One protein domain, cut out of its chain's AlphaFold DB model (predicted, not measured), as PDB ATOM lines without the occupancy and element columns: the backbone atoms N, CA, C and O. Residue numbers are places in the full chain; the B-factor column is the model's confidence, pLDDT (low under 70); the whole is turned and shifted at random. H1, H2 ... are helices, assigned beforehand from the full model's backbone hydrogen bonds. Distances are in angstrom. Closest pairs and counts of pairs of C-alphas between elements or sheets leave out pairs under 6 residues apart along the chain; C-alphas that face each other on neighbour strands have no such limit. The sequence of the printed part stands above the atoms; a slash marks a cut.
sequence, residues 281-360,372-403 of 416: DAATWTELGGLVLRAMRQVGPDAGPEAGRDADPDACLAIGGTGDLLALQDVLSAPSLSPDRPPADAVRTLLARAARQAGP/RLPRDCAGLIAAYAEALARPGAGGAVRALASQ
ATOM      1  N   ASP A 281      31.426 -25.722  96.555       91.62
ATOM      2  CA  ASP A 281      30.821 -26.970  96.090       91.62
ATOM      3  C   ASP A 281      29.594 -26.756  95.177       91.62
ATOM      4  O   ASP A 281      29.027 -25.666  95.050       91.62
ATOM      5  N   ALA A 282      29.162 -27.831  94.509       90.94
ATOM      6  CA  ALA A 282      28.032 -27.784  93.581       90.94
ATOM      7  C   ALA A 282      26.701 -27.415  94.264       90.94
ATOM      8  O   ALA A 282      25.832 -26.818  93.624       90.94
ATOM      9  N   ALA A 283      26.532 -27.743  95.549       92.81
ATOM     10  CA  ALA A 283      25.334 -27.388  96.309       92.81
ATOM     11  C   ALA A 283      25.251 -25.867  96.513       92.81
ATOM     12  O   ALA A 283      24.237 -25.253  96.185       92.81
ATOM     13  N   THR A 284      26.357 -25.246  96.928       94.12
ATOM     14  CA  THR A 284      26.484 -23.793  97.103       94.12
ATOM     15  C   THR A 284      26.234 -23.056  95.791       94.12
ATOM     16  O   THR A 284      25.489 -22.078  95.771       94.12
ATOM     17  N   TRP A 285      26.779 -23.550  94.674       93.31
ATOM     18  CA  TRP A 285      26.503 -22.978  93.353       93.31
ATOM     19  C   TRP A 285      25.042 -23.130  92.918       93.31
ATOM     20  O   TRP A 285      24.506 -22.232  92.276       93.31
ATOM     21  N   THR A 286      24.378 -24.228  93.282       94.94
ATOM     22  CA  THR A 286      22.950 -24.429  92.983       94.94
ATOM     23  C   THR A 286      22.083 -23.439  93.765       94.94
ATOM     24  O   THR A 286      21.248 -22.753  93.174       94.94
ATOM     25  N   GLU A 287      22.318 -23.303  95.075       94.88
ATOM     26  CA  GLU A 287      21.611 -22.337  95.929       94.88
ATOM     27  C   GLU A 287      21.852 -20.891  95.459       94.88
ATOM     28  O   GLU A 287      20.901 -20.117  95.310       94.88
ATOM     29  N   LEU A 288      23.106 -20.541  95.147       94.31
ATOM     30  CA  LEU A 288      23.465 -19.221  94.623       94.31
ATOM     31  C   LEU A 288      22.787 -18.947  93.278       94.31
ATOM     32  O   LEU A 288      22.265 -17.854  93.075       94.31
ATOM     33  N   GLY A 289      22.736 -19.932  92.378       94.12
ATOM     34  CA  GLY A 289      22.045 -19.804  91.096       94.12
ATOM     35  C   GLY A 289      20.577 -19.416  91.254       94.12
ATOM     36  O   GLY A 289      20.090 -18.561  90.516       94.12
ATOM     37  N   GLY A 290      19.891 -19.977  92.254       94.31
ATOM     38  CA  GLY A 290      18.513 -19.605  92.579       94.31
ATOM     39  C   GLY A 290      18.364 -18.152  93.050       94.31
ATOM     40  O   GLY A 290      17.371 -17.502  92.724       94.31
ATOM     41  N   LEU A 291      19.341 -17.615  93.788       94.50
ATOM     42  CA  LEU A 291      19.359 -16.195  94.170       94.50
ATOM     43  C   LEU A 291      19.670 -15.287  92.978       94.50
ATOM     44  O   LEU A 291      18.973 -14.295  92.779       94.50
ATOM     45  N   VAL A 292      20.660 -15.653  92.160       93.94
ATOM     46  CA  VAL A 292      21.045 -14.923  90.942       93.94
ATOM     47  C   VAL A 292      19.860 -14.816  89.982       93.94
ATOM     48  O   VAL A 292      19.518 -13.717  89.553       93.94
ATOM     49  N   LEU A 293      19.168 -15.928  89.707       93.25
ATOM     50  CA  LEU A 293      17.979 -15.931  88.853       93.25
ATOM     51  C   LEU A 293      16.863 -15.038  89.409       93.25
ATOM     52  O   LEU A 293      16.216 -14.320  88.647       93.25
ATOM     53  N   ARG A 294      16.633 -15.070  90.728       91.25
ATOM     54  CA  ARG A 294      15.629 -14.213  91.371       91.25
ATOM     55  C   ARG A 294      15.964 -12.735  91.226       91.25
ATOM     56  O   ARG A 294      15.093 -11.975  90.819       91.25
ATOM     57  N   ALA A 295      17.202 -12.338  91.501       90.75
ATOM     58  CA  ALA A 295      17.611 -10.945  91.372       90.75
ATOM     59  C   ALA A 295      17.554 -10.457  89.922       90.75
ATOM     60  O   ALA A 295      16.982  -9.404  89.671       90.75
ATOM     61  N   MET A 296      18.036 -11.248  88.954       91.31
ATOM     62  CA  MET A 296      17.929 -10.886  87.535       91.31
ATOM     63  C   MET A 296      16.480 -10.669  87.094       91.31
ATOM     64  O   MET A 296      16.225  -9.787  86.288       91.31
ATOM     65  N   ARG A 297      15.514 -11.428  87.624       89.56
ATOM     66  CA  ARG A 297      14.088 -11.217  87.325       89.56
ATOM     67  C   ARG A 297      13.521  -9.926  87.924       89.56
ATOM     68  O   ARG A 297      12.558  -9.410  87.377       89.56
ATOM     69  N   GLN A 298      14.099  -9.403  89.008       86.88
ATOM     70  CA  GLN A 298      13.662  -8.135  89.614       86.88
ATOM     71  C   GLN A 298      14.126  -6.903  88.833       86.88
ATOM     72  O   GLN A 298      13.480  -5.867  88.915       86.88
ATOM     73  N   VAL A 299      15.233  -7.018  88.100       88.06
ATOM     74  CA  VAL A 299      15.815  -5.922  87.301       88.06
ATOM     75  C   VAL A 299      15.817  -6.216  85.797       88.06
ATOM     76  O   VAL A 299      16.407  -5.486  85.010       88.06
ATOM     77  N   GLY A 300      15.194  -7.317  85.387       85.12
ATOM     78  CA  GLY A 300      15.185  -7.783  84.007       85.12
ATOM     79  C   GLY A 300      14.185  -7.038  83.120       85.12
ATOM     80  O   GLY A 300      13.486  -6.145  83.580       85.12
ATOM     81  N   PRO A 301      14.075  -7.418  81.837       81.19
ATOM     82  CA  PRO A 301      13.185  -6.751  80.880       81.19
ATOM     83  C   PRO A 301      11.697  -6.881  81.232       81.19
ATOM     84  O   PRO A 301      10.914  -6.010  80.869       81.19
ATOM     85  N   ASP A 302      11.324  -7.938  81.954       77.12
ATOM     86  CA  ASP A 302       9.961  -8.144  82.454       77.12
ATOM     87  C   ASP A 302       9.737  -7.486  83.832       77.12
ATOM     88  O   ASP A 302       8.694  -7.696  84.455       77.12
ATOM     89  N   ALA A 303      10.712  -6.715  84.343       72.62
ATOM     90  CA  ALA A 303      10.521  -5.923  85.550       72.62
ATOM     91  C   ALA A 303       9.427  -4.879  85.291       72.62
ATOM     92  O   ALA A 303       9.460  -4.135  84.312       72.62
ATOM     93  N   GLY A 304       8.431  -4.851  86.169       60.41
ATOM     94  CA  GLY A 304       7.290  -3.953  86.071       60.41
ATOM     95  C   GLY A 304       6.942  -3.338  87.425       60.41
ATOM     96  O   GLY A 304       7.469  -3.765  88.456       60.41
ATOM     97  N   PRO A 305       6.014  -2.366  87.453       55.91
ATOM     98  CA  PRO A 305       5.661  -1.610  88.657       55.91
ATOM     99  C   PRO A 305       5.196  -2.486  89.837       55.91
ATOM    100  O   PRO A 305       5.366  -2.094  90.988       55.91
ATOM    101  N   GLU A 306       4.684  -3.695  89.583       51.28
ATOM    102  CA  GLU A 306       4.305  -4.665  90.627       51.28
ATOM    103  C   GLU A 306       5.511  -5.294  91.357       51.28
ATOM    104  O   GLU A 306       5.383  -5.721  92.504       51.28
ATOM    105  N   ALA A 307       6.699  -5.311  90.740       52.06
ATOM    106  CA  ALA A 307       7.946  -5.759  91.367       52.06
ATOM    107  C   ALA A 307       8.628  -4.655  92.203       52.06
ATOM    108  O   ALA A 307       9.549  -4.949  92.969       52.06
ATOM    109  N   GLY A 308       8.154  -3.406  92.091       55.19
ATOM    110  CA  GLY A 308       8.625  -2.254  92.864       55.19
ATOM    111  C   GLY A 308       9.949  -1.640  92.394       55.19
ATOM    112  O   GLY A 308      10.572  -0.916  93.170       55.19
ATOM    113  N   ARG A 309      10.405  -1.929  91.165       68.62
ATOM    114  CA  ARG A 309      11.666  -1.402  90.619       68.62
ATOM    115  C   ARG A 309      11.639  -1.310  89.089       68.62
ATOM    116  O   ARG A 309      10.998  -2.138  88.445       68.62
ATOM    117  N   ASP A 310      12.351  -0.329  88.539       77.75
ATOM    118  CA  ASP A 310      12.580  -0.205  87.096       77.75
ATOM    119  C   ASP A 310      13.559  -1.279  86.596       77.75
ATOM    120  O   ASP A 310      14.395  -1.785  87.354       77.75
ATOM    121  N   ALA A 311      13.461  -1.621  85.310       83.69
ATOM    122  CA  ALA A 311      14.426  -2.498  84.660       83.69
ATOM    123  C   ALA A 311      15.832  -1.872  84.692       83.69
ATOM    124  O   ALA A 311      16.012  -0.708  84.337       83.69
ATOM    125  N   ASP A 312      16.831  -2.675  85.054       88.25
ATOM    126  CA  ASP A 312      18.248  -2.312  85.062       88.25
ATOM    127  C   ASP A 312      19.042  -3.419  84.340       88.25
ATOM    128  O   ASP A 312      19.493  -4.404  84.948       88.25
ATOM    129  N   PRO A 313      19.169  -3.305  83.001       87.00
ATOM    130  CA  PRO A 313      19.869  -4.291  82.189       87.00
ATOM    131  C   PRO A 313      21.338  -4.463  82.586       87.00
ATOM    132  O   PRO A 313      21.851  -5.582  82.517       87.00
ATOM    133  N   ASP A 314      22.001  -3.394  83.028       87.88
ATOM    134  CA  ASP A 314      23.413  -3.425  83.407       87.88
ATOM    135  C   ASP A 314      23.608  -4.197  84.714       87.88
ATOM    136  O   ASP A 314      24.470  -5.083  84.780       87.88
ATOM    137  N   ALA A 315      22.757  -3.967  85.720       89.19
ATOM    138  CA  ALA A 315      22.754  -4.770  86.940       89.19
ATOM    139  C   ALA A 315      22.447  -6.244  86.645       89.19
ATOM    140  O   ALA A 315      23.129  -7.131  87.163       89.19
ATOM    141  N   CYS A 316      21.475  -6.532  85.772       90.56
ATOM    142  CA  CYS A 316      21.170  -7.906  85.369       90.56
ATOM    143  C   CYS A 316      22.389  -8.609  84.747       90.56
ATOM    144  O   CYS A 316      22.736  -9.731  85.134       90.56
ATOM    145  N   LEU A 317      23.070  -7.941  83.811       88.88
ATOM    146  CA  LEU A 317      24.270  -8.459  83.154       88.88
ATOM    147  C   LEU A 317      25.442  -8.609  84.136       88.88
ATOM    148  O   LEU A 317      26.168  -9.603  84.066       88.88
ATOM    149  N   ALA A 318      25.619  -7.683  85.080       88.31
ATOM    150  CA  ALA A 318      26.639  -7.792  86.120       88.31
ATOM    151  C   ALA A 318      26.388  -9.009  87.029       88.31
ATOM    152  O   ALA A 318      27.299  -9.815  87.255       88.31
ATOM    153  N   ILE A 319      25.142  -9.191  87.476       90.88
ATOM    154  CA  ILE A 319      24.710 -10.276  88.365       90.88
ATOM    155  C   ILE A 319      24.839 -11.642  87.676       90.88
ATOM    156  O   ILE A 319      25.526 -12.526  88.188       90.88
ATOM    157  N   GLY A 320      24.212 -11.826  86.512       87.75
ATOM    158  CA  GLY A 320      24.178 -13.118  85.818       87.75
ATOM    159  C   GLY A 320      25.403 -13.414  84.962       87.75
ATOM    160  O   GLY A 320      25.802 -14.565  84.826       87.75
ATOM    161  N   GLY A 321      26.003 -12.385  84.370       82.75
ATOM    162  CA  GLY A 321      27.106 -12.534  83.423       82.75
ATOM    163  C   GLY A 321      28.486 -12.470  84.066       82.75
ATOM    164  O   GLY A 321      29.435 -13.037  83.533       82.75
ATOM    165  N   THR A 322      28.634 -11.780  85.199       77.69
ATOM    166  CA  THR A 322      29.923 -11.724  85.910       77.69
ATOM    167  C   THR A 322      29.877 -12.312  87.310       77.69
ATOM    168  O   THR A 322      30.925 -12.393  87.946       77.69
ATOM    169  N   GLY A 323      28.704 -12.730  87.796       83.75
ATOM    170  CA  GLY A 323      28.549 -13.224  89.161       83.75
ATOM    171  C   GLY A 323      28.849 -12.142  90.199       83.75
ATOM    172  O   GLY A 323      29.516 -12.428  91.195       83.75
ATOM    173  N   ASP A 324      28.443 -10.894  89.947       90.19
ATOM    174  CA  ASP A 324      28.649  -9.800  90.895       90.19
ATOM    175  C   ASP A 324      27.714  -9.947  92.103       90.19
ATOM    176  O   ASP A 324      26.531  -9.605  92.064       90.19
ATOM    177  N   LEU A 325      28.257 -10.495  93.193       93.38
ATOM    178  CA  LEU A 325      27.509 -10.707  94.429       93.38
ATOM    179  C   LEU A 325      27.206  -9.412  95.190       93.38
ATOM    180  O   LEU A 325      26.289  -9.416  96.009       93.38
ATOM    181  N   LEU A 326      27.957  -8.332  94.948       93.31
ATOM    182  CA  LEU A 326      27.664  -7.036  95.560       93.31
ATOM    183  C   LEU A 326      26.411  -6.453  94.904       93.31
ATOM    184  O   LEU A 326      25.452  -6.150  95.606       93.31
ATOM    185  N   ALA A 327      26.356  -6.446  93.568       91.31
ATOM    186  CA  ALA A 327      25.153  -6.052  92.832       91.31
ATOM    187  C   ALA A 327      23.949  -6.958  93.161       91.31
ATOM    188  O   ALA A 327      22.831  -6.477  93.341       91.31
ATOM    189  N   LEU A 328      24.176  -8.271  93.308       93.00
ATOM    190  CA  LEU A 328      23.147  -9.223  93.740       93.00
ATOM    191  C   LEU A 328      22.565  -8.849  95.112       93.00
ATOM    192  O   LEU A 328      21.345  -8.844  95.282       93.00
ATOM    193  N   GLN A 329      23.430  -8.559  96.090       92.31
ATOM    194  CA  GLN A 329      23.012  -8.146  97.428       92.31
ATOM    195  C   GLN A 329      22.241  -6.824  97.377       92.31
ATOM    196  O   GLN A 329      21.202  -6.725  98.030       92.31
ATOM    197  N   ASP A 330      22.702  -5.844  96.598       89.75
ATOM    198  CA  ASP A 330      22.061  -4.529  96.476       89.75
ATOM    199  C   ASP A 330      20.630  -4.658  95.918       89.75
ATOM    200  O   ASP A 330      19.695  -4.051  96.448       89.75
ATOM    201  N   VAL A 331      20.421  -5.521  94.915       88.69
ATOM    202  CA  VAL A 331      19.084  -5.814  94.365       88.69
ATOM    203  C   VAL A 331      18.192  -6.518  95.391       88.69
ATOM    204  O   VAL A 331      17.070  -6.078  95.629       88.69
ATOM    205  N   LEU A 332      18.676  -7.574  96.055       87.69
ATOM    206  CA  LEU A 332      17.852  -8.360  96.989       87.69
ATOM    207  C   LEU A 332      17.554  -7.637  98.321       87.69
ATOM    208  O   LEU A 332      16.534  -7.909  98.971       87.69
ATOM    209  N   SER A 333      18.429  -6.719  98.741       84.12
ATOM    210  CA  SER A 333      18.257  -5.923  99.970       84.12
ATOM    211  C   SER A 333      17.239  -4.804  99.808       84.12
ATOM    212  O   SER A 333      16.651  -4.364 100.800       84.12
ATOM    213  N   ALA A 334      16.990  -4.371  98.574       79.81
ATOM    214  CA  ALA A 334      16.014  -3.339  98.287       79.81
ATOM    215  C   ALA A 334      14.602  -3.752  98.748       79.81
ATOM    216  O   ALA A 334      14.261  -4.940  98.707       79.81
ATOM    217  N   PRO A 335      13.764  -2.801  99.198       71.75
ATOM    218  CA  PRO A 335      12.360  -3.075  99.477       71.75
ATOM    219  C   PRO A 335      11.691  -3.724  98.260       71.75
ATOM    220  O   PRO A 335      11.810  -3.228  97.145       71.75
ATOM    221  N   SER A 336      10.999  -4.841  98.473       68.38
ATOM    222  CA  SER A 336      10.266  -5.557  97.430       68.38
ATOM    223  C   SER A 336       8.913  -5.986  97.979       68.38
ATOM    224  O   SER A 336       8.817  -6.410  99.132       68.38
ATOM    225  N   LEU A 337       7.881  -5.889  97.141       65.19
ATOM    226  CA  LEU A 337       6.525  -6.364  97.434       65.19
ATOM    227  C   LEU A 337       6.364  -7.875  97.177       65.19
ATOM    228  O   LEU A 337       5.281  -8.420  97.377       65.19
ATOM    229  N   SER A 338       7.426  -8.562  96.737       65.50
ATOM    230  CA  SER A 338       7.374  -9.992  96.434       65.50
ATOM    231  C   SER A 338       7.221 -10.844  97.708       65.50
ATOM    232  O   SER A 338       8.035 -10.713  98.627       65.50
ATOM    233  N   PRO A 339       6.241 -11.768  97.762       62.41
ATOM    234  CA  PRO A 339       6.024 -12.647  98.912       62.41
ATOM    235  C   PRO A 339       7.099 -13.739  99.071       62.41
ATOM    236  O   PRO A 339       7.217 -14.308 100.151       62.41
ATOM    237  N   ASP A 340       7.903 -14.022  98.038       68.12
ATOM    238  CA  ASP A 340       8.990 -15.023  98.061       68.12
ATOM    239  C   ASP A 340      10.368 -14.371  98.286       68.12
ATOM    240  O   ASP A 340      11.328 -14.578  97.535       68.12
ATOM    241  N   ARG A 341      10.467 -13.500  99.297       73.69
ATOM    242  CA  ARG A 341      11.728 -12.820  99.611       73.69
ATOM    243  C   ARG A 341      12.699 -13.801 100.280       73.69
ATOM    244  O   ARG A 341      12.338 -14.411 101.288       73.69
ATOM    245  N   PRO A 342      13.943 -13.945  99.782       80.06
ATOM    246  CA  PRO A 342      14.939 -14.730 100.494       80.06
ATOM    247  C   PRO A 342      15.250 -14.091 101.860       80.06
ATOM    248  O   PRO A 342      15.056 -12.884 102.032       80.06
ATOM    249  N   PRO A 343      15.783 -14.865 102.823       83.81
ATOM    250  CA  PRO A 343      16.345 -14.301 104.046       83.81
ATOM    251  C   PRO A 343      17.332 -13.173 103.722       83.81
ATOM    252  O   PRO A 343      18.125 -13.296 102.784       83.81
ATOM    253  N   ALA A 344      17.301 -12.085 104.495       81.00
ATOM    254  CA  ALA A 344      18.134 -10.901 104.246       81.00
ATOM    255  C   ALA A 344      19.644 -11.215 104.235       81.00
ATOM    256  O   ALA A 344      20.432 -10.516 103.601       81.00
ATOM    257  N   ASP A 345      20.044 -12.295 104.903       87.12
ATOM    258  CA  ASP A 345      21.413 -12.775 105.025       87.12
ATOM    259  C   ASP A 345      21.742 -13.957 104.093       87.12
ATOM    260  O   ASP A 345      22.825 -14.534 104.212       87.12
ATOM    261  N   ALA A 346      20.861 -14.331 103.157       92.69
ATOM    262  CA  ALA A 346      21.040 -15.516 102.312       92.69
ATOM    263  C   ALA A 346      22.342 -15.474 101.491       92.69
ATOM    264  O   ALA A 346      23.112 -16.438 101.495       92.69
ATOM    265  N   VAL A 347      22.632 -14.344 100.833       94.56
ATOM    266  CA  VAL A 347      23.871 -14.165 100.052       94.56
ATOM    267  C   VAL A 347      25.094 -14.221 100.974       94.56
ATOM    268  O   VAL A 347      26.061 -14.922 100.672       94.56
ATOM    269  N   ARG A 348      25.031 -13.552 102.135       94.81
ATOM    270  CA  ARG A 348      26.101 -13.547 103.147       94.81
ATOM    271  C   ARG A 348      26.393 -14.957 103.665       94.81
ATOM    272  O   ARG A 348      27.553 -15.350 103.756       94.81
ATOM    273  N   THR A 349      25.356 -15.743 103.939       95.06
ATOM    274  CA  THR A 349      25.464 -17.130 104.411       95.06
ATOM    275  C   THR A 349      26.125 -18.038 103.376       95.06
ATOM    276  O   THR A 349      27.012 -18.823 103.726       95.06
ATOM    277  N   LEU A 350      25.743 -17.920 102.100       95.12
ATOM    278  CA  LEU A 350      26.367 -18.685 101.017       95.12
ATOM    279  C   LEU A 350      27.826 -18.285 100.802       95.12
ATOM    280  O   LEU A 350      28.683 -19.159 100.672       95.12
ATOM    281  N   LEU A 351      28.132 -16.986 100.836       95.94
ATOM    282  CA  LEU A 351      29.506 -16.507 100.728       95.94
ATOM    283  C   LEU A 351      30.366 -17.000 101.900       95.94
ATOM    284  O   LEU A 351      31.477 -17.477 101.684       95.94
ATOM    285  N   ALA A 352      29.843 -16.972 103.128       95.50
ATOM    286  CA  ALA A 352      30.552 -17.478 104.301       95.50
ATOM    287  C   ALA A 352      30.785 -18.994 104.217       95.50
ATOM    288  O   ALA A 352      31.833 -19.494 104.632       95.50
ATOM    289  N   ARG A 353      29.822 -19.745 103.663       95.25
ATOM    290  CA  ARG A 353      29.980 -21.178 103.383       95.25
ATOM    291  C   ARG A 353      31.093 -21.418 102.361       95.25
ATOM    292  O   ARG A 353      31.996 -22.200 102.651       95.25
ATOM    293  N   ALA A 354      31.082 -20.700 101.239       93.88
ATOM    294  CA  ALA A 354      32.127 -20.774 100.218       93.88
ATOM    295  C   ALA A 354      33.516 -20.411 100.776       93.88
ATOM    296  O   ALA A 354      34.497 -21.105 100.514       93.88
ATOM    297  N   ALA A 355      33.597 -19.379 101.621       93.56
ATOM    298  CA  ALA A 355      34.838 -18.939 102.253       93.56
ATOM    299  C   ALA A 355      35.500 -20.028 103.113       93.56
ATOM    300  O   ALA A 355      36.729 -20.119 103.118       93.56
ATOM    301  N   ARG A 356      34.700 -20.870 103.787       92.44
ATOM    302  CA  ARG A 356      35.179 -22.027 104.567       92.44
ATOM    303  C   ARG A 356      35.617 -23.208 103.698       92.44
ATOM    304  O   ARG A 356      36.454 -23.992 104.131       92.44
ATOM    305  N   GLN A 357      35.044 -23.353 102.505       87.31
ATOM    306  CA  GLN A 357      35.353 -24.445 101.570       87.31
ATOM    307  C   GLN A 357      36.625 -24.177 100.757       87.31
ATOM    308  O   GLN A 357      37.356 -25.105 100.412       87.31
ATOM    309  N   ALA A 358      36.912 -22.909 100.468       69.94
ATOM    310  CA  ALA A 358      38.069 -22.500  99.685       69.94
ATOM    311  C   ALA A 358      39.386 -22.625 100.487       69.94
ATOM    312  O   ALA A 358      39.885 -21.638 101.025       69.94
ATOM    313  N   GLY A 359      39.956 -23.834 100.568       59.44
ATOM    314  CA  GLY A 359      41.303 -24.081 101.104       59.44
ATOM    315  C   GLY A 359      42.442 -23.661 100.147       59.44
ATOM    316  O   GLY A 359      42.177 -23.354  98.984       59.44
ATOM    317  N   PRO A 360      43.726 -23.699 100.575       48.88
ATOM    318  CA  PRO A 360      44.869 -23.161  99.814       48.88
ATOM    319  C   PRO A 360      45.249 -23.925  98.529       48.88
ATOM    320  O   PRO A 360      46.260 -23.608  97.911       48.88
ATOM    321  N   ARG A 372      27.866 -20.932  73.869       56.91
ATOM    322  CA  ARG A 372      27.714 -19.512  73.522       56.91
ATOM    323  C   ARG A 372      26.776 -18.873  74.536       56.91
ATOM    324  O   ARG A 372      25.590 -19.186  74.551       56.91
ATOM    325  N   LEU A 373      27.322 -17.988  75.359       62.50
ATOM    326  CA  LEU A 373      26.519 -17.262  76.320       62.50
ATOM    327  C   LEU A 373      25.593 -16.274  75.623       62.50
ATOM    328  O   LEU A 373      26.027 -15.580  74.693       62.50
ATOM    329  N   PRO A 374      24.349 -16.168  76.101       66.12
ATOM    330  CA  PRO A 374      23.509 -15.031  75.790       66.12
ATOM    331  C   PRO A 374      24.202 -13.734  76.223       66.12
ATOM    332  O   PRO A 374      24.882 -13.691  77.249       66.12
ATOM    333  N   ARG A 375      24.067 -12.685  75.408       73.38
ATOM    334  CA  ARG A 375      24.664 -11.362  75.672       73.38
ATOM    335  C   ARG A 375      23.671 -10.361  76.255       73.38
ATOM    336  O   ARG A 375      24.063  -9.234  76.532       73.38
ATOM    337  N   ASP A 376      22.415 -10.762  76.401       86.06
ATOM    338  CA  ASP A 376      21.335  -9.954  76.942       86.06
ATOM    339  C   ASP A 376      20.781 -10.565  78.237       86.06
ATOM    340  O   ASP A 376      21.001 -11.736  78.566       86.06
ATOM    341  N   CYS A 377      20.067  -9.737  78.997       87.88
ATOM    342  CA  CYS A 377      19.493 -10.137  80.276       87.88
ATOM    343  C   CYS A 377      18.453 -11.262  80.120       87.88
ATOM    344  O   CYS A 377      18.483 -12.236  80.874       87.88
ATOM    345  N   ALA A 378      17.569 -11.180  79.115       89.50
ATOM    346  CA  ALA A 378      16.535 -12.191  78.870       89.50
ATOM    347  C   ALA A 378      17.139 -13.584  78.635       89.50
ATOM    348  O   ALA A 378      16.698 -14.576  79.223       89.50
ATOM    349  N   GLY A 379      18.188 -13.660  77.816       90.12
ATOM    350  CA  GLY A 379      18.872 -14.909  77.550       90.12
ATOM    351  C   GLY A 379      19.605 -15.451  78.776       90.12
ATOM    352  O   GLY A 379      19.543 -16.656  79.020       90.12
ATOM    353  N   LEU A 380      20.248 -14.599  79.587       90.12
ATOM    354  CA  LEU A 380      20.861 -15.037  80.851       90.12
ATOM    355  C   LEU A 380      19.818 -15.605  81.821       90.12
ATOM    356  O   LEU A 380      20.040 -16.670  82.394       90.12
ATOM    357  N   ILE A 381      18.659 -14.955  81.960       92.00
ATOM    358  CA  ILE A 381      17.544 -15.454  82.782       92.00
ATOM    359  C   ILE A 381      17.111 -16.848  82.313       92.00
ATOM    360  O   ILE A 381      16.986 -17.760  83.135       92.00
ATOM    361  N   ALA A 382      16.923 -17.037  81.003       92.44
ATOM    362  CA  ALA A 382      16.546 -18.329  80.435       92.44
ATOM    363  C   ALA A 382      17.619 -19.406  80.682       92.44
ATOM    364  O   ALA A 382      17.293 -20.509  81.124       92.44
ATOM    365  N   ALA A 383      18.896 -19.074  80.477       91.75
ATOM    366  CA  ALA A 383      20.014 -19.995  80.677       91.75
ATOM    367  C   ALA A 383      20.151 -20.443  82.144       91.75
ATOM    368  O   ALA A 383      20.361 -21.628  82.413       91.75
ATOM    369  N   TYR A 384      19.993 -19.523  83.101       93.50
ATOM    370  CA  TYR A 384      19.993 -19.862  84.527       93.50
ATOM    371  C   TYR A 384      18.793 -20.735  84.908       93.50
ATOM    372  O   TYR A 384      18.963 -21.711  85.639       93.50
ATOM    373  N   ALA A 385      17.595 -20.424  84.402       94.62
ATOM    374  CA  ALA A 385      16.400 -21.227  84.653       94.62
ATOM    375  C   ALA A 385      16.549 -22.663  84.119       94.62
ATOM    376  O   ALA A 385      16.232 -23.620  84.825       94.62
ATOM    377  N   GLU A 386      17.090 -22.822  82.909       94.00
ATOM    378  CA  GLU A 386      17.355 -24.132  82.311       94.00
ATOM    379  C   GLU A 386      18.427 -24.913  83.085       94.00
ATOM    380  O   GLU A 386      18.265 -26.109  83.337       94.00
ATOM    381  N   ALA A 387      19.512 -24.249  83.498       92.69
ATOM    382  CA  ALA A 387      20.573 -24.876  84.281       92.69
ATOM    383  C   ALA A 387      20.055 -25.405  85.629       92.69
ATOM    384  O   ALA A 387      20.386 -26.528  86.009       92.69
ATOM    385  N   LEU A 388      19.221 -24.625  86.324       95.00
ATOM    386  CA  LEU A 388      18.652 -24.983  87.629       95.00
ATOM    387  C   LEU A 388      17.595 -26.094  87.559       95.00
ATOM    388  O   LEU A 388      17.385 -26.784  88.552       95.00
ATOM    389  N   ALA A 389      16.955 -26.300  86.405       94.12
ATOM    390  CA  ALA A 389      15.978 -27.373  86.211       94.12
ATOM    391  C   ALA A 389      16.618 -28.770  86.064       94.12
ATOM    392  O   ALA A 389      15.918 -29.783  86.122       94.12
ATOM    393  N   ARG A 390      17.940 -28.848  85.853       90.31
ATOM    394  CA  ARG A 390      18.667 -30.107  85.632       90.31
ATOM    395  C   ARG A 390      19.290 -30.640  86.932       90.31
ATOM    396  O   ARG A 390      19.783 -29.855  87.743       90.31
ATOM    397  N   PRO A 391      19.370 -31.972  87.121       86.00
ATOM    398  CA  PRO A 391      20.172 -32.556  88.195       86.00
ATOM    399  C   PRO A 391      21.637 -32.108  88.094       86.00
ATOM    400  O   PRO A 391      22.196 -32.053  87.000       86.00
ATOM    401  N   GLY A 392      22.276 -31.801  89.226       83.06
ATOM    402  CA  GLY A 392      23.676 -31.352  89.237       83.06
ATOM    403  C   GLY A 392      23.894 -29.921  88.721       83.06
ATOM    404  O   GLY A 392      24.984 -29.607  88.240       83.06
ATOM    405  N   ALA A 393      22.881 -29.053  88.836       89.56
ATOM    406  CA  ALA A 393      22.874 -27.670  88.347       89.56
ATOM    407  C   ALA A 393      24.122 -26.840  88.702       89.56
ATOM    408  O   ALA A 393      24.544 -26.005  87.903       89.56
ATOM    409  N   GLY A 394      24.747 -27.078  89.860       87.81
ATOM    410  CA  GLY A 394      25.874 -26.283  90.358       87.81
ATOM    411  C   GLY A 394      27.025 -26.099  89.366       87.81
ATOM    412  O   GLY A 394      27.540 -24.992  89.234       87.81
ATOM    413  N   GLY A 395      27.398 -27.142  88.618       86.75
ATOM    414  CA  GLY A 395      28.458 -27.036  87.607       86.75
ATOM    415  C   GLY A 395      28.080 -26.117  86.439       86.75
ATOM    416  O   GLY A 395      28.882 -25.284  86.016       86.75
ATOM    417  N   ALA A 396      26.838 -26.221  85.960       88.19
ATOM    418  CA  ALA A 396      26.322 -25.384  84.881       88.19
ATOM    419  C   ALA A 396      26.168 -23.921  85.327       88.19
ATOM    420  O   ALA A 396      26.617 -23.018  84.626       88.19
ATOM    421  N   VAL A 397      25.616 -23.688  86.523       90.25
ATOM    422  CA  VAL A 397      25.486 -22.343  87.107       90.25
ATOM    423  C   VAL A 397      26.854 -21.689  87.287       90.25
ATOM    424  O   VAL A 397      27.043 -20.539  86.897       90.25
ATOM    425  N   ARG A 398      27.834 -22.430  87.820       88.94
ATOM    426  CA  ARG A 398      29.213 -21.948  87.940       88.94
ATOM    427  C   ARG A 398      29.775 -21.531  86.582       88.94
ATOM    428  O   ARG A 398      30.398 -20.475  86.484       88.94
ATOM    429  N   ALA A 399      29.568 -22.336  85.542       84.44
ATOM    430  CA  ALA A 399      30.060 -22.038  84.201       84.44
ATOM    431  C   ALA A 399      29.413 -20.783  83.591       84.44
ATOM    432  O   ALA A 399      30.112 -20.040  82.902       84.44
ATOM    433  N   LEU A 400      28.126 -20.531  83.858       86.00
ATOM    434  CA  LEU A 400      27.432 -19.302  83.453       86.00
ATOM    435  C   LEU A 400      28.009 -18.076  84.181       86.00
ATOM    436  O   LEU A 400      28.436 -17.127  83.531       86.00
ATOM    437  N   ALA A 401      28.130 -18.146  85.510       81.56
ATOM    438  CA  ALA A 401      28.606 -17.036  86.344       81.56
ATOM    439  C   ALA A 401      30.086 -16.664  86.119       81.56
ATOM    440  O   ALA A 401      30.524 -15.574  86.481       81.56
ATOM    441  N   SER A 402      30.888 -17.589  85.581       71.62
ATOM    442  CA  SER A 402      32.349 -17.433  85.448       71.62
ATOM    443  C   SER A 402      32.797 -16.858  84.105       71.62
ATOM    444  O   SER A 402      33.981 -16.579  83.912       71.62
ATOM    445  N   GLN A 403      31.887 -16.704  83.154       68.19
ATOM    446  CA  GLN A 403      32.205 -16.277  81.802       68.19
ATOM    447  C   GLN A 403      31.787 -14.819  81.624       68.19
ATOM    448  O   GLN A 403      30.626 -14.526  81.365       68.19
TER     449      GLN A 403
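Overview. This is residues 281 to 360 and 372 to 403 of the 416 residues of an uncharacterized protein of Methylobacterium sp. Leaf113 (UniProt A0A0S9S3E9). One long helix, H1, makes the core, and the other five helices pack round it, with H4 and H5 on opposite sides. H1, H2 and H5 form a bundle, three helices packed lengthwise, while H3 and H6 cross H1 more steeply. The printed part has 112 residues with six named helices, H1 to H6 in order, and no named strand; the class is all helix. It is compact, with a radius of gyration of the C-alphas of 13.5 A and spans of 44 by 33 by 23 A.

Along the chain. H1, residues 282 to 299, begins at C-alpha 282 (28.032, -27.784, 93.581) and is 25.8 A long. H2 is residues 313 to 322, 13.0 A, and H3 residues 325 to 333, 11.8 A. H4 is residues 346 to 357, 16.9 A, and H5 residues 377 to 388, 16.6 A. H6, residues 393 to 401, 12.2 A, ends at C-alpha 401 (28.606, -17.036, 86.344).

Arrangement. H1 is the hub and touches the other five helices. With residues 292 to 299 alone it touches H2 in a hairpin, at a shallow tilt of 9 degrees, the closest C-alphas being Met 296 and Cys 316, 4.9 A. H5 touches H1, closest C-alphas Leu 293 and Ile 381, 6.1 A. H6 touches residues 282 to 289 of H1 alone, at a steep tilt of 53 degrees, closest C-alphas Ala 282 and Gly 394, 4.2 A. H2 and H4 are apart. In all six helices every O i to N i+4 pair is within hydrogen-bond range.

Size, cuts and confidence. The C-alphas farthest apart, Pro 305 and Pro 360, are 46.1 A apart. Residues 361 to 371 are not printed; C-alphas 360 and 372 are 31.6 A apart. The links H1 to H2 and H3 to H4 are long. The pLDDT is under 70 at residues 304 to 309, 336 to 340, 358 to 360, 372 to 374 and 403.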